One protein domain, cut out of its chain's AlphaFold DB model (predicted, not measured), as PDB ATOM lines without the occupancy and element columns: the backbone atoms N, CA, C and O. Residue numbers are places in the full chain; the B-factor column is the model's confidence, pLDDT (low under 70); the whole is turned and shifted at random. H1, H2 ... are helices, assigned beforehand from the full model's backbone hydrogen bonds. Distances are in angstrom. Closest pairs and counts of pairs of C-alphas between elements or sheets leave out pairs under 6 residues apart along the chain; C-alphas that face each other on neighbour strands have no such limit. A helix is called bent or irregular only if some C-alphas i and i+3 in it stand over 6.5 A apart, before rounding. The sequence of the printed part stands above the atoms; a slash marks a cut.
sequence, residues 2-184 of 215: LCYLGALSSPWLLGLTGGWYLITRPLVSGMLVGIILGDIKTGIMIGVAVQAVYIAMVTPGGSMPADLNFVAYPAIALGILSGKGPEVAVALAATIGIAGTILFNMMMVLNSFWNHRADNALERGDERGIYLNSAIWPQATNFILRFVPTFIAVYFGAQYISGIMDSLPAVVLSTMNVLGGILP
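Overview. This is residues 2 to 184 of the 215 residues of the protein "Sorbose permease IIC component" of Enterobacter cancerogenus (UniProt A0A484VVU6). Two long helices, H6 and H7, run side by side in opposite directions as a long helical hairpin that makes the length of the domain, and at the end away from its turn the shorter H3, H4 and H5 pack with it into an up-and-down bundle of five helices, each running against the one before. H8 crosses the beginning of H6 at that end, short H1 packs between H5 and H7, and H2 lies at the side, near H5. The printed part has 183 residues with eight named helices, H1 to H8 in order, and no named strand, so the class is all helix. It is compact, with a radius of gyration of the C-alphas of 18.0 A and spans of 63 by 30 by 28 A.

Arrangement. H7, residues 127 to 167, touches H6, residues 86 to 123, with its residues 127 to 146 alone; this hairpin has a shallow tilt of 19 degrees, opposite ways, and its closest C-alphas, of Ala 118 and Ile 130, are 4.9 A apart. H5, residues 68 to 82, is the hub, touching five helices. It touches H6 in a hairpin, with C-alphas 79 and 89 closest at 4.2 A, and H7 at a shallow tilt of 25 degrees, with C-alphas 82 and 162 closest at 4.8 A. H3, residues 26 to 37, and H4, residues 40 to 54, form a hairpin at 27 degrees, with C-alphas 34 and 40 closest at 4.1 A. H3 touches H5 at a steep tilt of 45 degrees, with C-alphas 26 and 72 closest at 4.9 A. H8, residues 170 to 184, touches H6 at a steep tilt of 62 degrees, with C-alphas 87 and 180 closest at 4.2 A. H1, residues 2 to 5, touches H5 and H7, each with closest C-alphas at 5.4 A. H2, residues 15 to 23, touches no helix but is near H5. Every O i to N i+4 pair is within hydrogen-bond range in H3, but 3 of 5 in H2, 10 of 11 in H4, 8 of 11 in H5, 32 of 34 in H6, 29 of 37 in H7 and 10 of 11 in H8; H1 is too short for such a pair.

Along the chain. H7 is 56.9 A long and ends at C-alpha 167 (169.292, 158.989, 79.866); H6 is 53.2 A long and begins at C-alpha 86 (162.245, 147.954, 66.579). H6 has a kink of 29 degrees near residue 98, H7 one of 60 degrees near residue 160. H7 is irregular, C-alphas 159 and 162 being 7.4 A apart; H5 and H8 only just are, at 6.6 A for C-alphas 71 and 74 and 6.8 A for 181 and 184.

Size, cuts and confidence. The C-alphas farthest apart, of Gly 125 and Ala 170, are 64.3 A apart. The printed part has no cut, and the link H4 to H5, of 13 residues, is long. Residues 167 to 172, of which 170 to 172 belong to H8, stand free. The mean pLDDT of the printed part is 91.0; residues 60 to 61 are under 70.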
ATOM      1  N   LEU A   2     155.087 163.985  53.853       91.50
ATOM      2  CA  LEU A   2     154.450 162.668  53.665       91.50
ATOM      3  C   LEU A   2     153.316 162.376  54.667       91.50
ATOM      4  O   LEU A   2     152.275 161.869  54.271       91.50
ATOM      5  N   CYS A   3     153.454 162.823  55.921       90.44
ATOM      6  CA  CYS A   3     152.388 162.737  56.929       90.44
ATOM      7  C   CYS A   3     151.083 163.454  56.541       90.44
ATOM      8  O   CYS A   3     150.016 163.066  57.003       90.44
ATOM      9  N   TYR A   4     151.154 164.500  55.713       91.56
ATOM     10  CA  TYR A   4     149.964 165.145  55.159       91.56
ATOM     11  C   TYR A   4     149.435 164.371  53.951       91.56
ATOM     12  O   TYR A   4     148.251 164.061  53.892       91.56
ATOM     13  N   LEU A   5     150.317 164.027  53.009       89.69
ATOM     14  CA  LEU A   5     149.931 163.360  51.763       89.69
ATOM     15  C   LEU A   5     149.289 161.987  51.999       89.69
ATOM     16  O   LEU A   5     148.394 161.596  51.259       89.69
ATOM     17  N   GLY A   6     149.724 161.280  53.042       86.50
ATOM     18  CA  GLY A   6     149.175 159.991  53.445       86.50
ATOM     19  C   GLY A   6     147.870 160.060  54.248       86.50
ATOM     20  O   GLY A   6     147.287 159.020  54.566       86.50
ATOM     21  N   ALA A   7     147.403 161.260  54.597       85.50
ATOM     22  CA  ALA A   7     146.245 161.427  55.459       85.50
ATOM     23  C   ALA A   7     144.957 160.914  54.808       85.50
ATOM     24  O   ALA A   7     144.726 161.118  53.621       85.50
ATOM     25  N   LEU A   8     144.056 160.355  55.623       82.62
ATOM     26  CA  LEU A   8     142.726 159.912  55.175       82.62
ATOM     27  C   LEU A   8     141.898 161.028  54.510       82.62
ATOM     28  O   LEU A   8     140.991 160.768  53.733       82.62
ATOM     29  N   SER A   9     142.194 162.277  54.852       80.56
ATOM     30  CA  SER A   9     141.483 163.469  54.415       80.56
ATOM     31  C   SER A   9     142.174 164.156  53.241       80.56
ATOM     32  O   SER A   9     141.682 165.176  52.778       80.56
ATOM     33  N   SER A  10     143.310 163.640  52.768       84.38
ATOM     34  CA  SER A  10     144.040 164.183  51.625       84.38
ATOM     35  C   SER A  10     143.472 163.604  50.319       84.38
ATOM     36  O   SER A  10     143.437 162.382  50.174       84.38
ATOM     37  N   PRO A  11     143.045 164.435  49.348       81.44
ATOM     38  CA  PRO A  11     142.604 163.963  48.032       81.44
ATOM     39  C   PRO A  11     143.784 163.610  47.111       81.44
ATOM     40  O   PRO A  11     143.600 163.016  46.050       81.44
ATOM     41  N   TRP A  12     145.000 163.995  47.497       84.75
ATOM     42  CA  TRP A  12     146.219 163.801  46.719       84.75
ATOM     43  C   TRP A  12     146.649 162.326  46.713       84.75
ATOM     44  O   TRP A  12     146.201 161.542  47.543       84.75
ATOM     45  N   LEU A  13     147.532 161.944  45.782       82.69
ATOM     46  CA  LEU A  13     148.056 160.571  45.651       82.69
ATOM     47  C   LEU A  13     146.954 159.499  45.586       82.69
ATOM     48  O   LEU A  13     146.965 158.536  46.345       82.69
ATOM     49  N   LEU A  14     146.000 159.659  44.663       83.88
ATOM     50  CA  LEU A  14     144.849 158.753  44.507       83.88
ATOM     51  C   LEU A  14     143.957 158.678  45.766       83.88
ATOM     52  O   LEU A  14     143.298 157.666  46.012       83.88
ATOM     53  N   GLY A  15     143.953 159.746  46.571       83.75
ATOM     54  CA  GLY A  15     143.138 159.899  47.769       83.75
ATOM     55  C   GLY A  15     143.382 158.794  48.795       83.75
ATOM     56  O   GLY A  15     144.513 158.487  49.168       83.75
ATOM     57  N   LEU A  16     142.300 158.153  49.235       83.75
ATOM     58  CA  LEU A  16     142.357 157.080  50.229       83.75
ATOM     59  C   LEU A  16     143.194 155.883  49.761       83.75
ATOM     60  O   LEU A  16     143.911 155.288  50.563       83.75
ATOM     61  N   THR A  17     143.128 155.532  48.477       85.56
ATOM     62  CA  THR A  17     143.773 154.322  47.959       85.56
ATOM     63  C   THR A  17     145.295 154.440  47.989       85.56
ATOM     64  O   THR A  17     145.965 153.568  48.539       85.56
ATOM     65  N   GLY A  18     145.854 155.517  47.432       86.12
ATOM     66  CA  GLY A  18     147.308 155.703  47.393       86.12
ATOM     67  C   GLY A  18     147.872 156.404  48.633       86.12
ATOM     68  O   GLY A  18     148.972 156.075  49.069       86.12
ATOM     69  N   GLY A  19     147.125 157.312  49.259       88.88
ATOM     70  CA  GLY A  19     147.521 157.967  50.504       88.88
ATOM     71  C   GLY A  19     147.412 157.025  51.706       88.88
ATOM     72  O   GLY A  19     148.397 156.515  52.243       88.88
ATOM     73  N   TRP A  20     146.177 156.770  52.126       87.62
ATOM     74  CA  TRP A  20     145.876 156.092  53.386       87.62
ATOM     75  C   TRP A  20     146.181 154.584  53.382       87.62
ATOM     76  O   TRP A  20     146.684 154.032  54.368       87.62
ATOM     77  N   TYR A  21     145.865 153.890  52.288       88.62
ATOM     78  CA  TYR A  21     146.025 152.435  52.203       88.62
ATOM     79  C   TYR A  21     147.379 151.976  51.667       88.62
ATOM     80  O   TYR A  21     147.727 150.819  51.888       88.62
ATOM     81  N   LEU A  22     148.159 152.860  51.042       90.50
ATOM     82  CA  LEU A  22     149.484 152.527  50.526       90.50
ATOM     83  C   LEU A  22     150.588 153.220  51.329       90.50
ATOM     84  O   LEU A  22     151.241 152.558  52.131       90.50
ATOM     85  N   ILE A  23     150.795 154.533  51.175       93.19
ATOM     86  CA  ILE A  23     151.983 155.186  51.758       93.19
ATOM     87  C   ILE A  23     151.937 155.306  53.283       93.19
ATOM     88  O   ILE A  23     152.982 155.262  53.922       93.19
ATOM     89  N   THR A  24     150.750 155.408  53.883       92.25
ATOM     90  CA  THR A  24     150.591 155.503  55.347       92.25
ATOM     91  C   THR A  24     150.711 154.157  56.049       92.25
ATOM     92  O   THR A  24     150.818 154.104  57.273       92.25
ATOM     93  N   ARG A  25     150.732 153.040  55.318       93.38
ATOM     94  CA  ARG A  25     150.966 151.742  55.956       93.38
ATOM     95  C   ARG A  25     152.384 151.727  56.541       93.38
ATOM     96  O   ARG A  25     153.321 152.057  55.807       93.38
ATOM     97  N   PRO A  26     152.569 151.385  57.832       95.56
ATOM     98  CA  PRO A  26     153.875 151.409  58.494       95.56
ATOM     99  C   PRO A  26     155.016 150.741  57.716       95.56
ATOM    100  O   PRO A  26     156.135 151.240  57.732       95.56
ATOM    101  N   LEU A  27     154.741 149.675  56.958       95.94
ATOM    102  CA  LEU A  27     155.744 149.046  56.093       95.94
ATOM    103  C   LEU A  27     156.264 149.993  54.995       95.94
ATOM    104  O   LEU A  27     157.471 150.155  54.819       95.94
ATOM    105  N   VAL A  28     155.349 150.621  54.251       96.31
ATOM    106  CA  VAL A  28     155.686 151.500  53.120       96.31
ATOM    107  C   VAL A  28     156.255 152.819  53.630       96.31
ATOM    108  O   VAL A  28     157.291 153.270  53.150       96.31
ATOM    109  N   SER A  29     155.625 153.415  54.639       96.44
ATOM    110  CA  SER A  29     156.150 154.620  55.291       96.44
ATOM    111  C   SER A  29     157.522 154.385  55.921       96.44
ATOM    112  O   SER A  29     158.393 155.230  55.755       96.44
ATOM    113  N   GLY A  30     157.772 153.228  56.541       97.12
ATOM    114  CA  GLY A  30     159.088 152.851  57.062       97.12
ATOM    115  C   GLY A  30     160.168 152.774  55.996       97.12
ATOM    116  O   GLY A  30     161.253 153.323  56.184       97.12
ATOM    117  N   MET A  31     159.852 152.198  54.837       97.81
ATOM    118  CA  MET A  31     160.739 152.247  53.677       97.81
ATOM    119  C   MET A  31     160.996 153.693  53.221       97.81
ATOM    120  O   MET A  31     162.147 154.074  53.035       97.81
ATOM    121  N   LEU A  32     159.950 154.516  53.073       97.25
ATOM    122  CA  LEU A  32     160.080 155.909  52.623       97.25
ATOM    123  C   LEU A  32     160.907 156.761  53.594       97.25
ATOM    124  O   LEU A  32     161.779 157.515  53.171       97.25
ATOM    125  N   VAL A  33     160.653 156.634  54.895       97.12
ATOM    126  CA  VAL A  33     161.402 157.341  55.938       97.12
ATOM    127  C   VAL A  33     162.843 156.829  55.995       97.12
ATOM    128  O   VAL A  33     163.757 157.642  56.085       97.12
ATOM    129  N   GLY A  34     163.069 155.520  55.864       96.94
ATOM    130  CA  GLY A  34     164.411 154.941  55.779       96.94
ATOM    131  C   GLY A  34     165.210 155.465  54.584       96.94
ATOM    132  O   GLY A  34     166.381 155.793  54.740       96.94
ATOM    133  N   ILE A  35     164.578 155.634  53.415       97.75
ATOM    134  CA  ILE A  35     165.199 156.281  52.245       97.75
ATOM    135  C   ILE A  35     165.594 157.725  52.572       97.75
ATOM    136  O   ILE A  35     166.709 158.137  52.267       97.75
ATOM    137  N   ILE A  36     164.700 158.485  53.213       95.44
ATOM    138  CA  ILE A  36     164.952 159.887  53.582       95.44
ATOM    139  C   ILE A  36     166.100 160.006  54.594       95.44
ATOM    140  O   ILE A  36     166.897 160.935  54.501       95.44
ATOM    141  N   LEU A  37     166.182 159.083  55.554       94.69
ATOM    142  CA  LEU A  37     167.196 159.087  56.613       94.69
ATOM    143  C   LEU A  37     168.499 158.365  56.225       94.69
ATOM    144  O   LEU A  37     169.461 158.417  56.983       94.69
ATOM    145  N   GLY A  38     168.547 157.703  55.066       96.00
ATOM    146  CA  GLY A  38     169.719 156.963  54.591       96.00
ATOM    147  C   GLY A  38     169.895 155.555  55.180       96.00
ATOM    148  O   GLY A  38     170.901 154.911  54.895       96.00
ATOM    149  N   ASP A  39     168.925 155.044  55.947       95.69
ATOM    150  CA  ASP A  39     168.925 153.684  56.506       95.69
ATOM    151  C   ASP A  39     167.614 152.947  56.185       95.69
ATOM    152  O   ASP A  39     166.666 152.865  56.974       95.69
ATOM    153  N   ILE A  40     167.566 152.392  54.973       97.12
ATOM    154  CA  ILE A  40     166.403 151.663  54.457       97.12
ATOM    155  C   ILE A  40     166.170 150.367  55.239       97.12
ATOM    156  O   ILE A  40     165.023 150.002  55.494       97.12
ATOM    157  N   LYS A  41     167.239 149.661  55.630       96.75
ATOM    158  CA  LYS A  41     167.128 148.364  56.307       96.75
ATOM    159  C   LYS A  41     166.458 148.539  57.665       96.75
ATOM    160  O   LYS A  41     165.485 147.844  57.953       96.75
ATOM    161  N   THR A  42     166.930 149.492  58.466       96.88
ATOM    162  CA  THR A  42     166.321 149.799  59.764       96.88
ATOM    163  C   THR A  42     164.906 150.345  59.589       96.88
ATOM    164  O   THR A  42     164.004 149.933  60.319       96.88
ATOM    165  N   GLY A  43     164.671 151.185  58.573       97.50
ATOM    166  CA  GLY A  43     163.336 151.693  58.252       97.50
ATOM    167  C   GLY A  43     162.316 150.600  57.926       97.50
ATOM    168  O   GLY A  43     161.207 150.618  58.457       97.50
ATOM    169  N   ILE A  44     162.691 149.599  57.122       97.75
ATOM    170  CA  ILE A  44     161.829 148.446  56.821       97.75
ATOM    171  C   ILE A  44     161.598 147.594  58.073       97.75
ATOM    172  O   ILE A  44     160.457 147.227  58.344       97.75
ATOM    173  N   MET A  45     162.640 147.304  58.858       97.00
ATOM    174  CA  MET A  45     162.512 146.499  60.081       97.00
ATOM    175  C   MET A  45     161.555 147.140  61.094       97.00
ATOM    176  O   MET A  45     160.653 146.475  61.605       97.00
ATOM    177  N   ILE A  46     161.704 148.446  61.337       97.12
ATOM    178  CA  ILE A  46     160.789 149.214  62.190       97.12
ATOM    179  C   ILE A  46     159.387 149.253  61.573       97.12
ATOM    180  O   ILE A  46     158.401 149.025  62.274       97.12
ATOM    181  N   GLY A  47     159.289 149.486  60.262       96.75
ATOM    182  CA  GLY A  47     158.023 149.511  59.540       96.75
ATOM    183  C   GLY A  47     157.231 148.211  59.677       96.75
ATOM    184  O   GLY A  47     156.037 148.261  59.958       96.75
ATOM    185  N   VAL A  48     157.883 147.049  59.555       95.38
ATOM    186  CA  VAL A  48     157.270 145.723  59.766       95.38
ATOM    187  C   VAL A  48     156.797 145.555  61.211       95.38
ATOM    188  O   VAL A  48     155.660 145.136  61.433       95.38
ATOM    189  N   ALA A  49     157.638 145.903  62.189       94.25
ATOM    190  CA  ALA A  49     157.300 145.764  63.605       94.25
ATOM    191  C   ALA A  49     156.068 146.607  63.974       94.25
ATOM    192  O   ALA A  49     155.111 146.100  64.559       94.25
ATOM    193  N   VAL A  50     156.039 147.872  63.545       95.56
ATOM    194  CA  VAL A  50     154.887 148.763  63.740       95.56
ATOM    195  C   VAL A  50     153.677 148.262  62.942       95.56
ATOM    196  O   VAL A  50     152.565 148.229  63.464       95.56
ATOM    197  N   GLN A  51     153.863 147.801  61.701       94.44
ATOM    198  CA  GLN A  51     152.774 147.276  60.869       94.44
ATOM    199  C   GLN A  51     152.037 146.126  61.553       94.44
ATOM    200  O   GLN A  51     150.812 146.072  61.454       94.44
ATOM    201  N   ALA A  52     152.754 145.239  62.243       91.25
ATOM    202  CA  ALA A  52     152.163 144.099  62.935       91.25
ATOM    203  C   ALA A  52     151.225 144.523  64.080       91.25
ATOM    204  O   ALA A  52     150.181 143.907  64.277       91.25
ATOM    205  N   VAL A  53     151.538 145.617  64.781       90.31
ATOM    206  CA  VAL A  53     150.684 146.169  65.850       90.31
ATOM    207  C   VAL A  53     149.416 146.806  65.284       90.31
ATOM    208  O   VAL A  53     148.328 146.645  65.835       90.31
ATOM    209  N   TYR A  54     149.540 147.503  64.155       88.50
ATOM    210  CA  TYR A  54     148.455 148.286  63.557       88.50
ATOM    211  C   TYR A  54     147.768 147.595  62.372       88.50
ATOM    212  O   TYR A  54     146.964 148.219  61.678       88.50
ATOM    213  N   ILE A  55     148.035 146.306  62.133       85.94
ATOM    214  CA  ILE A  55     147.444 145.544  61.019       85.94
ATOM    215  C   ILE A  55     145.913 145.493  61.108       85.94
ATOM    216  O   ILE A  55     145.217 145.503  60.097       85.94
ATOM    217  N   ALA A  56     145.407 145.523  62.339       76.19
ATOM    218  CA  ALA A  56     143.999 145.484  62.691       76.19
ATOM    219  C   ALA A  56     143.280 146.828  62.614       76.19
ATOM    220  O   ALA A  56     142.066 146.901  62.819       76.19
ATOM    221  N   MET A  57     144.037 147.911  62.449       79.69
ATOM    222  CA  MET A  57     143.506 149.230  62.719       79.69
ATOM    223  C   MET A  57     142.528 149.636  61.620       79.69
ATOM    224  O   MET A  57     142.898 149.869  60.465       79.69
ATOM    225  N   VAL A  58     141.268 149.746  62.019       74.88
ATOM    226  CA  VAL A  58     140.169 150.276  61.219       74.88
ATOM    227  C   VAL A  58     139.621 151.528  61.895       74.88
ATOM    228  O   VAL A  58     139.844 151.747  63.085       74.88
ATOM    229  N   THR A  59     138.903 152.355  61.138       74.50
ATOM    230  CA  THR A  59     138.336 153.630  61.608       74.50
ATOM    231  C   THR A  59     136.810 153.580  61.512       74.50
ATOM    232  O   THR A  59     136.243 154.085  60.541       74.50
ATOM    233  N   PRO A  60     136.106 152.933  62.461       69.69
ATOM    234  CA  PRO A  60     134.650 152.899  62.449       69.69
ATOM    235  C   PRO A  60     134.091 154.288  62.767       69.69
ATOM    236  O   PRO A  60     134.511 154.932  63.731       69.69
ATOM    237  N   GLY A  61     133.138 154.750  61.954       67.81
ATOM    238  CA  GLY A  61     132.403 155.994  62.214       67.81
ATOM    239  C   GLY A  61     133.279 157.250  62.299       67.81
ATOM    240  O   GLY A  61     132.903 158.200  62.970       67.81
ATOM    241  N   GLY A  62     134.466 157.246  61.681       72.00
ATOM    242  CA  GLY A  62     135.396 158.380  61.732       72.00
ATOM    243  C   GLY A  62     136.196 158.509  63.033       72.00
ATOM    244  O   GLY A  62     136.988 159.435  63.146       72.00
ATOM    245  N   SER A  63     136.049 157.585  63.991       73.75
ATOM    246  CA  SER A  63     136.843 157.573  65.227       73.75
ATOM    247  C   SER A  63     138.141 156.777  65.055       73.75
ATOM    248  O   SER A  63     138.136 155.645  64.561       73.75
ATOM    249  N   MET A  64     139.271 157.371  65.448       80.00
ATOM    250  CA  MET A  64     140.588 156.731  65.398       80.00
ATOM    251  C   MET A  64     141.146 156.523  66.807       80.00
ATOM    252  O   MET A  64     141.401 157.514  67.489       80.00
ATOM    253  N   PRO A  65     141.402 155.272  67.239       81.19
ATOM    254  CA  PRO A  65     142.043 155.017  68.532       81.19
ATOM    255  C   PRO A  65     143.517 155.460  68.553       81.19
ATOM    256  O   PRO A  65     144.074 155.717  69.614       81.19
ATOM    257  N   ALA A  66     144.139 155.557  67.377       89.75
ATOM    258  CA  ALA A  66     145.456 156.134  67.143       89.75
ATOM    259  C   ALA A  66     145.477 156.746  65.733       89.75
ATOM    260  O   ALA A  66     144.924 156.153  64.802       89.75
ATOM    261  N   ASP A  67     146.109 157.908  65.544       92.62
ATOM    262  CA  ASP A  67     146.273 158.470  64.195       92.62
ATOM    263  C   ASP A  67     147.436 157.766  63.478       92.62
ATOM    264  O   ASP A  67     148.608 157.935  63.829       92.62
ATOM    265  N   LEU A  68     147.105 156.982  62.445       92.19
ATOM    266  CA  LEU A  68     148.086 156.165  61.728       92.19
ATOM    267  C   LEU A  68     149.150 156.993  61.004       92.19
ATOM    268  O   LEU A  68     150.234 156.483  60.775       92.19
ATOM    269  N   ASN A  69     148.889 158.251  60.642       93.00
ATOM    270  CA  ASN A  69     149.907 159.067  59.978       93.00
ATOM    271  C   ASN A  69     151.001 159.471  60.966       93.00
ATOM    272  O   ASN A  69     152.181 159.452  60.622       93.00
ATOM    273  N   PHE A  70     150.623 159.798  62.203       94.88
ATOM    274  CA  PHE A  70     151.593 160.096  63.257       94.88
ATOM    275  C   PHE A  70     152.366 158.838  63.686       94.88
ATOM    276  O   PHE A  70     153.562 158.911  63.962       94.88
ATOM    277  N   VAL A  71     151.723 157.670  63.636       95.75
ATOM    278  CA  VAL A  71     152.402 156.369  63.760       95.75
ATOM    279  C   VAL A  71     153.394 156.143  62.611       95.75
ATOM    280  O   VAL A  71     154.543 155.789  62.841       95.75
ATOM    281  N   ALA A  72     152.966 156.362  61.371       94.94
ATOM    282  CA  ALA A  72     153.701 156.001  60.163       94.94
ATOM    283  C   ALA A  72     154.912 156.896  59.876       94.94
ATOM    284  O   ALA A  72     155.890 156.443  59.293       94.94
ATOM    285  N   TYR A  73     154.863 158.174  60.254       95.81
ATOM    286  CA  TYR A  73     155.900 159.128  59.862       95.81
ATOM    287  C   TYR A  73     156.752 159.604  61.042       95.81
ATOM    288  O   TYR A  73     157.897 159.159  61.133       95.81
ATOM    289  N   PRO A  74     156.273 160.472  61.957       95.69
ATOM    290  CA  PRO A  74     157.125 160.972  63.028       95.69
ATOM    291  C   PRO A  74     157.581 159.870  63.984       95.69
ATOM    292  O   PRO A  74     158.746 159.876  64.368       95.69
ATOM    293  N   ALA A  75     156.726 158.901  64.332       95.75
ATOM    294  CA  ALA A  75     157.142 157.846  65.254       95.75
ATOM    295  C   ALA A  75     158.198 156.912  64.655       95.75
ATOM    296  O   ALA A  75     159.199 156.631  65.308       95.75
ATOM    297  N   ILE A  76     158.020 156.484  63.401       96.62
ATOM    298  CA  ILE A  76     159.026 155.676  62.700       96.62
ATOM    299  C   ILE A  76     160.332 156.458  62.523       96.62
ATOM    300  O   ILE A  76     161.398 155.910  62.787       96.62
ATOM    301  N   ALA A  77     160.268 157.735  62.131       96.62
ATOM    302  CA  ALA A  77     161.460 158.567  61.978       96.62
ATOM    303  C   ALA A  77     162.246 158.672  63.289       96.62
ATOM    304  O   ALA A  77     163.446 158.414  63.310       96.62
ATOM    305  N   LEU A  78     161.567 158.983  64.396       95.44
ATOM    306  CA  LEU A  78     162.195 159.049  65.716       95.44
ATOM    307  C   LEU A  78     162.676 157.677  66.200       95.44
ATOM    308  O   LEU A  78     163.717 157.596  66.844       95.44
ATOM    309  N   GLY A  79     161.975 156.599  65.847       95.50
ATOM    310  CA  GLY A  79     162.409 155.227  66.102       95.50
ATOM    311  C   GLY A  79     163.739 154.900  65.423       95.50
ATOM    312  O   GLY A  79     164.653 154.425  66.095       95.50
ATOM    313  N   ILE A  80     163.882 155.218  64.132       95.88
ATOM    314  CA  ILE A  80     165.139 155.040  63.384       95.88
ATOM    315  C   ILE A  80     166.251 155.879  64.027       95.88
ATOM    316  O   ILE A  80     167.313 155.354  64.352       95.88
ATOM    317  N   LEU A  81     165.981 157.163  64.279       94.75
ATOM    318  CA  LEU A  81     166.953 158.106  64.846       94.75
ATOM    319  C   LEU A  81     167.374 157.759  66.283       94.75
ATOM    320  O   LEU A  81     168.481 158.089  66.699       94.75
ATOM    321  N   SER A  82     166.519 157.074  67.047       93.44
ATOM    322  CA  SER A  82     166.852 156.627  68.403       93.44
ATOM    323  C   SER A  82     167.982 155.594  68.438       93.44
ATOM    324  O   SER A  82     168.691 155.499  69.440       93.44
ATOM    325  N   GLY A  83     168.126 154.786  67.381       92.31
ATOM    326  CA  GLY A  83     169.085 153.683  67.327       92.31
ATOM    327  C   GLY A  83     168.844 152.567  68.356       92.31
ATOM    328  O   GLY A  83     169.738 151.756  68.581       92.31
ATOM    329  N   LYS A  84     167.670 152.511  69.007       92.12
ATOM    330  CA  LYS A  84     167.376 151.549  70.092       92.12
ATOM    331  C   LYS A  84     166.666 150.269  69.655       92.12
ATOM    332  O   LYS A  84     166.448 149.391  70.480       92.12
ATOM    333  N   GLY A  85     166.350 150.153  68.369       92.12
ATOM    334  CA  GLY A  85     165.757 148.956  67.780       92.12
ATOM    335  C   GLY A  85     164.231 149.010  67.607       92.12
ATOM    336  O   GLY A  85     163.581 149.992  67.990       92.12
ATOM    337  N   PRO A  86     163.652 147.974  66.974       94.50
ATOM    338  CA  PRO A  86     162.245 147.954  66.579       94.50
ATOM    339  C   PRO A  86     161.255 148.002  67.741       94.50
ATOM    340  O   PRO A  86     160.212 148.637  67.623       94.50
ATOM    341  N   GLU A  87     161.568 147.380  68.872       93.44
ATOM    342  CA  GLU A  87     160.665 147.283  70.020       93.44
ATOM    343  C   GLU A  87     160.449 148.657  70.670       93.44
ATOM    344  O   GLU A  87     159.316 149.047  70.966       93.44
ATOM    345  N   VAL A  88     161.523 149.442  70.804       92.56
ATOM    346  CA  VAL A  88     161.448 150.837  71.259       92.56
ATOM    347  C   VAL A  88     160.673 151.688  70.256       92.56
ATOM    348  O   VAL A  88     159.807 152.466  70.657       92.56
ATOM    349  N   ALA A  89     160.911 151.510  68.953       95.00
ATOM    350  CA  ALA A  89     160.168 152.225  67.917       95.00
ATOM    351  C   ALA A  89     158.660 151.909  67.948       95.00
ATOM    352  O   ALA A  89     157.838 152.807  67.771       95.00
ATOM    353  N   VAL A  90     158.281 150.663  68.241       95.00
ATOM    354  CA  VAL A  90     156.884 150.251  68.438       95.00
ATOM    355  C   VAL A  90     156.259 150.944  69.654       95.00
ATOM    356  O   VAL A  90     155.130 151.431  69.573       95.00
ATOM    357  N   ALA A  91     156.980 151.047  70.768       93.25
ATOM    358  CA  ALA A  91     156.496 151.769  71.945       93.25
ATOM    359  C   ALA A  91     156.354 153.287  71.686       93.25
ATOM    360  O   ALA A  91     155.365 153.906  72.093       93.25
ATOM    361  N   LEU A  92     157.290 153.889  70.943       93.88
ATOM    362  CA  LEU A  92     157.176 155.274  70.472       93.88
ATOM    363  C   LEU A  92     155.963 155.452  69.547       93.88
ATOM    364  O   LEU A  92     155.211 156.412  69.697       93.88
ATOM    365  N   ALA A  93     155.714 154.505  68.641       94.81
ATOM    366  CA  ALA A  93     154.538 154.507  67.774       94.81
ATOM    367  C   ALA A  93     153.223 154.478  68.562       94.81
ATOM    368  O   ALA A  93     152.326 155.264  68.259       94.81
ATOM    369  N   ALA A  94     153.132 153.654  69.610       92.56
ATOM    370  CA  ALA A  94     151.966 153.614  70.490       92.56
ATOM    371  C   ALA A  94     151.668 154.983  71.117       92.56
ATOM    372  O   ALA A  94     150.551 155.492  71.015       92.56
ATOM    373  N   THR A  95     152.678 155.611  71.715       91.69
ATOM    374  CA  THR A  95     152.520 156.895  72.417       91.69
ATOM    375  C   THR A  95     152.242 158.059  71.464       91.69
ATOM    376  O   THR A  95     151.287 158.810  71.661       91.69
ATOM    377  N   ILE A  96     153.023 158.183  70.389       94.50
ATOM    378  CA  ILE A  96     152.878 159.249  69.390       94.50
ATOM    379  C   ILE A  96     151.568 159.096  68.611       94.50
ATOM    380  O   ILE A  96     150.913 160.093  68.310       94.50
ATOM    381  N   GLY A  97     151.141 157.866  68.316       94.12
ATOM    382  CA  GLY A  97     149.864 157.594  67.657       94.12
ATOM    383  C   GLY A  97     148.663 158.047  68.484       94.12
ATOM    384  O   GLY A  97     147.742 158.658  67.938       94.12
ATOM    385  N   ILE A  98     148.697 157.806  69.800       93.06
ATOM    386  CA  ILE A  98     147.681 158.299  70.737       93.06
ATOM    387  C   ILE A  98     147.722 159.826  70.802       93.06
ATOM    388  O   ILE A  98     146.680 160.462  70.659       93.06
ATOM    389  N   ALA A  99     148.901 160.440  70.931       93.81
ATOM    390  CA  ALA A  99     149.021 161.899  70.901       93.81
ATOM    391  C   ALA A  99     148.473 162.501  69.589       93.81
ATOM    392  O   ALA A  99     147.796 163.529  69.602       93.81
ATOM    393  N   GLY A 100     148.679 161.815  68.462       93.06
ATOM    394  CA  GLY A 100     148.134 162.184  67.157       93.06
ATOM    395  C   GLY A 100     146.602 162.225  67.108       93.06
ATOM    396  O   GLY A 100     146.050 163.005  66.334       93.06
ATOM    397  N   THR A 101     145.897 161.475  67.965       92.50
ATOM    398  CA  THR A 101     144.424 161.538  68.042       92.50
ATOM    399  C   THR A 101     143.917 162.909  68.482       92.50
ATOM    400  O   THR A 101     142.857 163.339  68.037       92.50
ATOM    401  N   ILE A 102     144.691 163.645  69.286       92.00
ATOM    402  CA  ILE A 102     144.341 165.005  69.710       92.00
ATOM    403  C   ILE A 102     144.326 165.936  68.493       92.00
ATOM    404  O   ILE A 102     143.376 166.690  68.290       92.00
ATOM    405  N   LEU A 103     145.353 165.836  67.643       91.75
ATOM    406  CA  LEU A 103     145.446 166.607  66.401       91.75
ATOM    407  C   LEU A 103     144.360 166.197  65.403       91.75
ATOM    408  O   LEU A 103     143.783 167.056  64.738       91.75
ATOM    409  N   PHE A 104     144.043 164.903  65.329       90.44
ATOM    410  CA  PHE A 104     142.931 164.401  64.527       90.44
ATOM    411  C   PHE A 104     141.583 164.973  64.992       90.44
ATOM    412  O   PHE A 104     140.819 165.485  64.177       90.44
ATOM    413  N   ASN A 105     141.314 164.971  66.298       91.19
ATOM    414  CA  ASN A 105     140.085 165.536  66.859       91.19
ATOM    415  C   ASN A 105     140.000 167.046  66.611       91.19
ATOM    416  O   ASN A 105     138.954 167.550  66.205       91.19
ATOM    417  N   MET A 106     141.110 167.771  66.764       91.44
ATOM    418  CA  MET A 106     141.163 169.194  66.427       91.44
ATOM    419  C   MET A 106     140.885 169.437  64.936       91.44
ATOM    420  O   MET A 106     140.152 170.360  64.586       91.44
ATOM    421  N   MET A 107     141.403 168.581  64.049       90.31
ATOM    422  CA  MET A 107     141.082 168.627  62.622       90.31
ATOM    423  C   MET A 107     139.579 168.414  62.376       90.31
ATOM    424  O   MET A 107     139.006 169.103  61.536       90.31
ATOM    425  N   MET A 108     138.919 167.502  63.101       89.81
ATOM    426  CA  MET A 108     137.466 167.312  62.985       89.81
ATOM    427  C   MET A 108     136.687 168.569  63.395       89.81
ATOM    428  O   MET A 108     135.770 168.970  62.680       89.81
ATOM    429  N   VAL A 109     137.088 169.229  64.486       92.25
ATOM    430  CA  VAL A 109     136.478 170.494  64.930       92.25
ATOM    431  C   VAL A 109     136.648 171.591  63.873       92.25
ATOM    432  O   VAL A 109     135.677 172.252  63.509       92.25
ATOM    433  N   LEU A 110     137.852 171.756  63.320       92.06
ATOM    434  CA  LEU A 110     138.101 172.759  62.275       92.06
ATOM    435  C   LEU A 110     137.341 172.458  60.979       92.06
ATOM    436  O   LEU A 110     136.821 173.374  60.348       92.06
ATOM    437  N   ASN A 111     137.228 171.189  60.586       91.00
ATOM    438  CA  ASN A 111     136.423 170.811  59.425       91.00
ATOM    439  C   ASN A 111     134.939 171.133  59.625       91.00
ATOM    440  O   ASN A 111     134.289 171.570  58.682       91.00
ATOM    441  N   SER A 112     134.407 170.997  60.843       93.06
ATOM    442  CA  SER A 112     133.030 171.410  61.136       93.06
ATOM    443  C   SER A 112     132.812 172.910  60.903       93.06
ATOM    444  O   SER A 112     131.781 173.289  60.348       93.06
ATOM    445  N   PHE A 113     133.791 173.755  61.245       94.00
ATOM    446  CA  PHE A 113     133.744 175.190  60.948       94.00
ATOM    447  C   PHE A 113     133.701 175.471  59.436       94.00
ATOM    448  O   PHE A 113     132.887 176.273  58.976       94.00
ATOM    449  N   TRP A 114     134.542 174.791  58.649       93.69
ATOM    450  CA  TRP A 114     134.549 174.947  57.192       93.69
ATOM    451  C   TRP A 114     133.249 174.475  56.542       93.69
ATOM    452  O   TRP A 114     132.733 175.166  55.665       93.69
ATOM    453  N   ASN A 115     132.686 173.364  57.022       93.56
ATOM    454  CA  ASN A 115     131.399 172.854  56.554       93.56
ATOM    455  C   ASN A 115     130.278 173.871  56.794       93.56
ATOM    456  O   ASN A 115     129.557 174.201  55.862       93.56
ATOM    457  N   HIS A 116     130.203 174.473  57.988       94.50
ATOM    458  CA  HIS A 116     129.199 175.506  58.264       94.50
ATOM    459  C   HIS A 116     129.333 176.719  57.325       94.50
ATOM    460  O   HIS A 116     128.349 177.326  56.901       94.50
ATOM    461  N   ARG A 117     130.563 177.093  56.958       93.56
ATOM    462  CA  ARG A 117     130.789 178.164  55.980       93.56
ATOM    463  C   ARG A 117     130.416 177.745  54.553       93.56
ATOM    464  O   ARG A 117     129.958 178.595  53.791       93.56
ATOM    465  N   ALA A 118     130.606 176.477  54.194       93.12
ATOM    466  CA  ALA A 118     130.158 175.930  52.918       93.12
ATOM    467  C   ALA A 118     128.623 175.937  52.812       93.12
ATOM    468  O   ALA A 118     128.109 176.378  51.788       93.12
ATOM    469  N   ASP A 119     127.908 175.574  53.882       95.19
ATOM    470  CA  ASP A 119     126.438 175.625  53.938       95.19
ATOM    471  C   ASP A 119     125.922 177.056  53.707       95.19
ATOM    472  O   ASP A 119     125.094 177.297  52.830       95.19
ATOM    473  N   ASN A 120     126.507 178.042  54.397       94.31
ATOM    474  CA  ASN A 120     126.173 179.458  54.205       94.31
ATOM    475  C   ASN A 120     126.460 179.966  52.776       94.31
ATOM    476  O   ASN A 120     125.782 180.872  52.289       94.31
ATOM    477  N   ALA A 121     127.494 179.445  52.106       92.56
ATOM    478  CA  ALA A 121     127.785 179.784  50.710       92.56
ATOM    479  C   ALA A 121     126.770 179.141  49.751       92.56
ATOM    480  O   ALA A 121     126.391 179.757  48.754       92.56
ATOM    481  N   LEU A 122     126.295 177.941  50.090       94.19
ATOM    482  CA  LEU A 122     125.294 177.198  49.335       94.19
ATOM    483  C   LEU A 122     123.929 177.894  49.360       94.19
ATOM    484  O   LEU A 122     123.326 178.067  48.304       94.19
ATOM    485  N   GLU A 123     123.500 178.404  50.515       95.31
ATOM    486  CA  GLU A 123     122.272 179.213  50.636       95.31
ATOM    487  C   GLU A 123     122.305 180.495  49.790       95.31
ATOM    488  O   GLU A 123     121.269 180.991  49.349       95.31
ATOM    489  N   ARG A 124     123.501 181.038  49.542       93.94
ATOM    490  CA  ARG A 124     123.713 182.261  48.753       93.94
ATOM    491  C   ARG A 124     123.929 181.995  47.263       93.94
ATOM    492  O   ARG A 124     124.096 182.951  46.509       93.94
ATOM    493  N   GLY A 125     123.965 180.728  46.839       92.94
ATOM    494  CA  GLY A 125     124.290 180.345  45.463       92.94
ATOM    495  C   GLY A 125     125.730 180.681  45.044       92.94
ATOM    496  O   GLY A 125     126.002 180.814  43.854       92.94
ATOM    497  N   ASP A 126     126.657 180.848  45.994       94.56
ATOM    498  CA  ASP A 126     128.063 181.161  45.712       94.56
ATOM    499  C   ASP A 126     128.871 179.874  45.487       94.56
ATOM    500  O   ASP A 126     129.492 179.327  46.402       94.56
ATOM    501  N   GLU A 127     128.893 179.396  44.240       91.12
ATOM    502  CA  GLU A 127     129.642 178.195  43.839       91.12
ATOM    503  C   GLU A 127     131.135 178.277  44.186       91.12
ATOM    504  O   GLU A 127     131.754 177.288  44.598       91.12
ATOM    505  N   ARG A 128     131.730 179.473  44.075       92.25
ATOM    506  CA  ARG A 128     133.141 179.687  44.410       92.25
ATOM    507  C   ARG A 128     133.356 179.563  45.914       92.25
ATOM    508  O   ARG A 128     134.337 178.952  46.342       92.25
ATOM    509  N   GLY A 129     132.447 180.118  46.709       90.12
ATOM    510  CA  GLY A 129     132.420 179.965  48.158       90.12
ATOM    511  C   GLY A 129     132.326 178.500  48.585       90.12
ATOM    512  O   GLY A 129     133.088 178.078  49.455       90.12
ATOM    513  N   ILE A 130     131.474 177.705  47.936       92.00
ATOM    514  CA  ILE A 130     131.361 176.262  48.201       92.00
ATOM    515  C   ILE A 130     132.693 175.561  47.909       92.00
ATOM    516  O   ILE A 130     133.236 174.881  48.777       92.00
ATOM    517  N   TYR A 131     133.275 175.767  46.723       91.75
ATOM    518  CA  TYR A 131     134.533 175.113  46.348       91.75
ATOM    519  C   TYR A 131     135.681 175.463  47.305       91.75
ATOM    520  O   TYR A 131     136.420 174.587  47.759       91.75
ATOM    521  N   LEU A 132     135.821 176.741  47.665       92.12
ATOM    522  CA  LEU A 132     136.881 177.180  48.569       92.12
ATOM    523  C   LEU A 132     136.735 176.572  49.969       92.12
ATOM    524  O   LEU A 132     137.734 176.128  50.536       92.12
ATOM    525  N   ASN A 133     135.518 176.534  50.518       91.44
ATOM    526  CA  ASN A 133     135.270 176.044  51.877       91.44
ATOM    527  C   ASN A 133     135.178 174.517  51.975       91.44
ATOM    528  O   ASN A 133     135.430 173.988  53.049       91.44
ATOM    529  N   SER A 134     134.908 173.810  50.877       88.56
ATOM    530  CA  SER A 134     134.856 172.342  50.866       88.56
ATOM    531  C   SER A 134     136.165 171.691  50.409       88.56
ATOM    532  O   SER A 134     136.485 170.590  50.851       88.56
ATOM    533  N   ALA A 135     136.944 172.348  49.542       87.69
ATOM    534  CA  ALA A 135     138.143 171.754  48.947       87.69
ATOM    535  C   ALA A 135     139.448 172.436  49.369       87.69
ATOM    536  O   ALA A 135     140.407 171.748  49.705       87.69
ATOM    537  N   ILE A 136     139.529 173.768  49.358       91.62
ATOM    538  CA  ILE A 136     140.823 174.460  49.493       91.62
ATOM    539  C   ILE A 136     141.174 174.731  50.957       91.62
ATOM    540  O   ILE A 136     142.225 174.300  51.436       91.62
ATOM    541  N   TRP A 137     140.294 175.414  51.693       91.81
ATOM    542  CA  TRP A 137     140.563 175.804  53.077       91.81
ATOM    543  C   TRP A 137     140.709 174.621  54.043       91.81
ATOM    544  O   TRP A 137     141.691 174.618  54.794       91.81
ATOM    545  N   PRO A 138     139.857 173.575  53.982       92.38
ATOM    546  CA  PRO A 138     140.049 172.368  54.781       92.38
ATOM    547  C   PRO A 138     141.420 171.729  54.552       92.38
ATOM    548  O   PRO A 138     142.109 171.359  55.507       92.38
ATOM    549  N   GLN A 139     141.865 171.659  53.292       92.31
ATOM    550  CA  GLN A 139     143.155 171.071  52.937       92.31
ATOM    551  C   GLN A 139     144.335 171.903  53.418       92.31
ATOM    552  O   GLN A 139     145.302 171.329  53.915       92.31
ATOM    553  N   ALA A 140     144.243 173.232  53.354       92.44
ATOM    554  CA  ALA A 140     145.255 174.115  53.920       92.44
ATOM    555  C   ALA A 140     145.376 173.926  55.444       92.44
ATOM    556  O   ALA A 140     146.482 173.749  55.959       92.44
ATOM    557  N   THR A 141     144.251 173.873  56.169       92.38
ATOM    558  CA  THR A 141     144.275 173.611  57.619       92.38
ATOM    559  C   THR A 141     144.812 172.223  57.956       92.38
ATOM    560  O   THR A 141     145.622 172.083  58.869       92.38
ATOM    561  N   ASN A 142     144.435 171.201  57.186       91.69
ATOM    562  CA  ASN A 142     144.933 169.837  57.349       91.69
ATOM    563  C   ASN A 142     146.444 169.747  57.078       91.69
ATOM    564  O   ASN A 142     147.173 169.097  57.828       91.69
ATOM    565  N   PHE A 143     146.935 170.449  56.051       93.56
ATOM    566  CA  PHE A 143     148.365 170.550  55.773       93.56
ATOM    567  C   PHE A 143     149.107 171.122  56.971       93.56
ATOM    568  O   PHE A 143     150.031 170.479  57.454       93.56
ATOM    569  N   ILE A 144     148.677 172.267  57.502       93.88
ATOM    570  CA  ILE A 144     149.332 172.903  58.652       93.88
ATOM    571  C   ILE A 144     149.301 171.972  59.872       93.88
ATOM    572  O   ILE A 144     150.347 171.718  60.470       93.88
ATOM    573  N   LEU A 145     148.139 171.396  60.195       92.31
ATOM    574  CA  LEU A 145     147.963 170.529  61.363       92.31
ATOM    575  C   LEU A 145     148.757 169.225  61.314       92.31
ATOM    576  O   LEU A 145     149.088 168.676  62.362       92.31
ATOM    577  N   ARG A 146     149.063 168.707  60.124       92.19
ATOM    578  CA  ARG A 146     149.869 167.488  59.984       92.19
ATOM    579  C   ARG A 146     151.335 167.797  59.752       92.19
ATOM    580  O   ARG A 146     152.198 167.146  60.336       92.19
ATOM    581  N   PHE A 147     151.634 168.779  58.907       94.25
ATOM    582  CA  PHE A 147     152.994 169.157  58.555       94.25
ATOM    583  C   PHE A 147     153.725 169.775  59.741       94.25
ATOM    584  O   PHE A 147     154.803 169.293  60.068       94.25
ATOM    585  N   VAL A 148     153.156 170.799  60.384       94.75
ATOM    586  CA  VAL A 148     153.875 171.586  61.397       94.75
ATOM    587  C   VAL A 148     154.223 170.738  62.624       94.75
ATOM    588  O   VAL A 148     155.408 170.676  62.953       94.75
ATOM    589  N   PRO A 149     153.287 169.998  63.256       92.75
ATOM    590  CA  PRO A 149     153.631 169.166  64.407       92.75
ATOM    591  C   PRO A 149     154.599 168.040  64.051       92.75
ATOM    592  O   PRO A 149     155.529 167.781  64.805       92.75
ATOM    593  N   THR A 150     154.441 167.408  62.882       93.81
ATOM    594  CA  THR A 150     155.380 166.373  62.416       93.81
ATOM    595  C   THR A 150     156.772 166.948  62.179       93.81
ATOM    596  O   THR A 150     157.762 166.339  62.570       93.81
ATOM    597  N   PHE A 151     156.860 168.115  61.540       93.69
ATOM    598  CA  PHE A 151     158.127 168.784  61.271       93.69
ATOM    599  C   PHE A 151     158.831 169.145  62.575       93.69
ATOM    600  O   PHE A 151     159.991 168.791  62.740       93.69
ATOM    601  N   ILE A 152     158.119 169.763  63.521       92.56
ATOM    602  CA  ILE A 152     158.660 170.100  64.842       92.56
ATOM    603  C   ILE A 152     159.116 168.828  65.565       92.56
ATOM    604  O   ILE A 152     160.257 168.758  66.016       92.56
ATOM    605  N   ALA A 153     158.264 167.802  65.628       91.25
ATOM    606  CA  ALA A 153     158.570 166.558  66.324       91.25
ATOM    607  C   ALA A 153     159.804 165.855  65.749       91.25
ATOM    608  O   ALA A 153     160.635 165.389  66.514       91.25
ATOM    609  N   VAL A 154     159.960 165.797  64.425       92.81
ATOM    610  CA  VAL A 154     161.117 165.135  63.807       92.81
ATOM    611  C   VAL A 154     162.356 166.024  63.855       92.81
ATOM    612  O   VAL A 154     163.411 165.542  64.236       92.81
ATOM    613  N   TYR A 155     162.256 167.312  63.525       90.88
ATOM    614  CA  TYR A 155     163.407 168.220  63.477       90.88
ATOM    615  C   TYR A 155     164.017 168.464  64.863       90.88
ATOM    616  O   TYR A 155     165.230 168.358  65.049       90.88
ATOM    617  N   PHE A 156     163.179 168.752  65.862       88.31
ATOM    618  CA  PHE A 156     163.639 168.921  67.240       88.31
ATOM    619  C   PHE A 156     163.782 167.589  67.967       88.31
ATOM    620  O   PHE A 156     164.651 167.455  68.815       88.31
ATOM    621  N   GLY A 157     162.991 166.569  67.637       87.00
ATOM    622  CA  GLY A 157     163.179 165.252  68.236       87.00
ATOM    623  C   GLY A 157     164.490 164.608  67.796       87.00
ATOM    624  O   GLY A 157     165.184 164.061  68.638       87.00
ATOM    625  N   ALA A 158     164.891 164.735  66.528       86.12
ATOM    626  CA  ALA A 158     166.108 164.114  65.998       86.12
ATOM    627  C   ALA A 158     167.372 164.445  66.802       86.12
ATOM    628  O   ALA A 158     168.186 163.564  67.048       86.12
ATOM    629  N   GLN A 159     167.523 165.699  67.233       87.25
ATOM    630  CA  GLN A 159     168.710 166.143  67.972       87.25
ATOM    631  C   GLN A 159     168.731 165.679  69.437       87.25
ATOM    632  O   GLN A 159     169.805 165.571  70.022       87.25
ATOM    633  N   TYR A 160     167.568 165.399  70.036       88.38
ATOM    634  CA  TYR A 160     167.469 165.037  71.455       88.38
ATOM    635  C   TYR A 160     167.130 163.565  71.685       88.38
ATOM    636  O   TYR A 160     167.366 163.063  72.779       88.38
ATOM    637  N   ILE A 161     166.582 162.861  70.691       89.56
ATOM    638  CA  ILE A 161     166.000 161.530  70.885       89.56
ATOM    639  C   ILE A 161     167.039 160.534  71.388       89.56
ATOM    640  O   ILE A 161     166.764 159.834  72.353       89.56
ATOM    641  N   SER A 162     168.247 160.512  70.820       84.44
ATOM    642  CA  SER A 162     169.303 159.591  71.253       84.44
ATOM    643  C   SER A 162     169.725 159.873  72.697       84.44
ATOM    644  O   SER A 162     169.719 158.961  73.515       84.44
ATOM    645  N   GLY A 163     169.959 161.146  73.048       86.12
ATOM    646  CA  GLY A 163     170.331 161.545  74.409       86.12
ATOM    647  C   GLY A 163     169.233 161.284  75.445       86.12
ATOM    648  O   GLY A 163     169.521 160.817  76.545       86.12
ATOM    649  N   ILE A 164     167.964 161.509  75.086       87.50
ATOM    650  CA  ILE A 164     166.819 161.145  75.930       87.50
ATOM    651  C   ILE A 164     166.808 159.632  76.147       87.50
ATOM    652  O   ILE A 164     166.725 159.194  77.291       87.50
ATOM    653  N   MET A 165     166.938 158.836  75.084       89.00
ATOM    654  CA  MET A 165     166.942 157.376  75.198       89.00
ATOM    655  C   MET A 165     168.134 156.849  76.004       89.00
ATOM    656  O   MET A 165     167.975 155.871  76.727       89.00
ATOM    657  N   ASP A 166     169.297 157.492  75.916       89.12
ATOM    658  CA  ASP A 166     170.489 157.149  76.702       89.12
ATOM    659  C   ASP A 166     170.354 157.527  78.183       89.12
ATOM    660  O   ASP A 166     170.927 156.867  79.047       89.12
ATOM    661  N   SER A 167     169.570 158.565  78.489       91.56
ATOM    662  CA  SER A 167     169.292 158.989  79.866       91.56
ATOM    663  C   SER A 167     168.269 158.105  80.592       91.56
ATOM    664  O   SER A 167     168.135 158.195  81.815       91.56
ATOM    665  N   LEU A 168     167.536 157.252  79.865       90.31
ATOM    666  CA  LEU A 168     166.540 156.367  80.463       90.31
ATOM    667  C   LEU A 168     167.211 155.242  81.270       90.31
ATOM    668  O   LEU A 168     168.121 154.577  80.770       90.31
ATOM    669  N   PRO A 169     166.726 154.937  82.490       92.19
ATOM    670  CA  PRO A 169     167.185 153.777  83.243       92.19
ATOM    671  C   PRO A 169     166.985 152.479  82.455       92.19
ATOM    672  O   PRO A 169     165.968 152.305  81.779       92.19
ATOM    673  N   ALA A 170     167.896 151.517  82.628       91.06
ATOM    674  CA  ALA A 170     167.841 150.221  81.942       91.06
ATOM    675  C   ALA A 170     166.494 149.497  82.122       91.06
ATOM    676  O   ALA A 170     166.024 148.830  81.203       91.06
ATOM    677  N   VAL A 171     165.842 149.674  83.276       94.06
ATOM    678  CA  VAL A 171     164.504 149.130  83.547       94.06
ATOM    679  C   VAL A 171     163.477 149.662  82.545       94.06
ATOM    680  O   VAL A 171     162.719 148.872  81.997       94.06
ATOM    681  N   VAL A 172     163.485 150.964  82.243       91.56
ATOM    682  CA  VAL A 172     162.523 151.584  81.316       91.56
ATOM    683  C   VAL A 172     162.726 151.056  79.899       91.56
ATOM    684  O   VAL A 172     161.765 150.615  79.270       91.56
ATOM    685  N   LEU A 173     163.974 151.023  79.418       91.06
ATOM    686  CA  LEU A 173     164.298 150.463  78.102       91.06
ATOM    687  C   LEU A 173     163.940 148.972  78.019       91.06
ATOM    688  O   LEU A 173     163.341 148.532  77.039       91.06
ATOM    689  N   SER A 174     164.227 148.196  79.068       91.50
ATOM    690  CA  SER A 174     163.846 146.783  79.138       91.50
ATOM    691  C   SER A 174     162.328 146.598  79.113       91.50
ATOM    692  O   SER A 174     161.839 145.684  78.452       91.50
ATOM    693  N   THR A 175     161.565 147.455  79.796       91.31
ATOM    694  CA  THR A 175     160.100 147.428  79.744       91.31
ATOM    695  C   THR A 175     159.593 147.763  78.346       91.31
ATOM    696  O   THR A 175     158.709 147.068  77.852       91.31
ATOM    697  N   MET A 176     160.169 148.764  77.670       90.50
ATOM    698  CA  MET A 176     159.821 149.078  76.279       90.50
ATOM    699  C   MET A 176     160.118 147.907  75.342       90.50
ATOM    700  O   MET A 176     159.298 147.622  74.479       90.50
ATOM    701  N   ASN A 177     161.222 147.186  75.548       91.50
ATOM    702  CA  ASN A 177     161.547 146.002  74.755       91.50
ATOM    703  C   ASN A 177     160.529 144.873  74.952       91.50
ATOM    704  O   ASN A 177     160.029 144.308  73.983       91.50
ATOM    705  N   VAL A 178     160.169 144.576  76.204       92.56
ATOM    706  CA  VAL A 178     159.175 143.536  76.515       92.56
ATOM    707  C   VAL A 178     157.795 143.921  75.978       92.56
ATOM    708  O   VAL A 178     157.155 143.127  75.291       92.56
ATOM    709  N   LEU A 179     157.334 145.146  76.246       89.12
ATOM    710  CA  LEU A 179     156.032 145.620  75.774       89.12
ATOM    711  C   LEU A 179     155.995 145.723  74.245       89.12
ATOM    712  O   LEU A 179     155.055 145.234  73.624       89.12
ATOM    713  N   GLY A 180     157.035 146.297  73.639       85.94
ATOM    714  CA  GLY A 180     157.205 146.423  72.192       85.94
ATOM    715  C   GLY A 180     157.185 145.076  71.477       85.94
ATOM    716  O   GLY A 180     156.512 144.945  70.456       85.94
ATOM    717  N   GLY A 181     157.837 144.058  72.043       87.19
ATOM    718  CA  GLY A 181     157.836 142.698  71.500       87.19
ATOM    719  C   GLY A 181     156.494 141.967  71.631       87.19
ATOM    720  O   GLY A 181     156.153 141.153  70.776       87.19
ATOM    721  N   ILE A 182     155.700 142.263  72.667       90.50
ATOM    722  CA  ILE A 182     154.392 141.622  72.899       90.50
ATOM    723  C   ILE A 182     153.259 142.324  72.128       90.50
ATOM    724  O   ILE A 182     152.270 141.682  71.763       90.50
ATOM    725  N   LEU A 183     153.387 143.622  71.832       87.50
ATOM    726  CA  LEU A 183     152.361 144.422  71.150       87.50
ATOM    727  C   LEU A 183     151.848 143.817  69.824       87.50
ATOM    728  O   LEU A 183     150.632 143.828  69.618       87.50
ATOM    729  N   PRO A 184     152.690 143.235  68.946       84.38
ATOM    730  CA  PRO A 184     152.216 142.529  67.755       84.38
ATOM    731  C   PRO A 184     151.255 141.376  68.068       84.38
ATOM    732  O   PRO A 184     150.209 141.246  67.430       84.38
TER     733      PRO A 184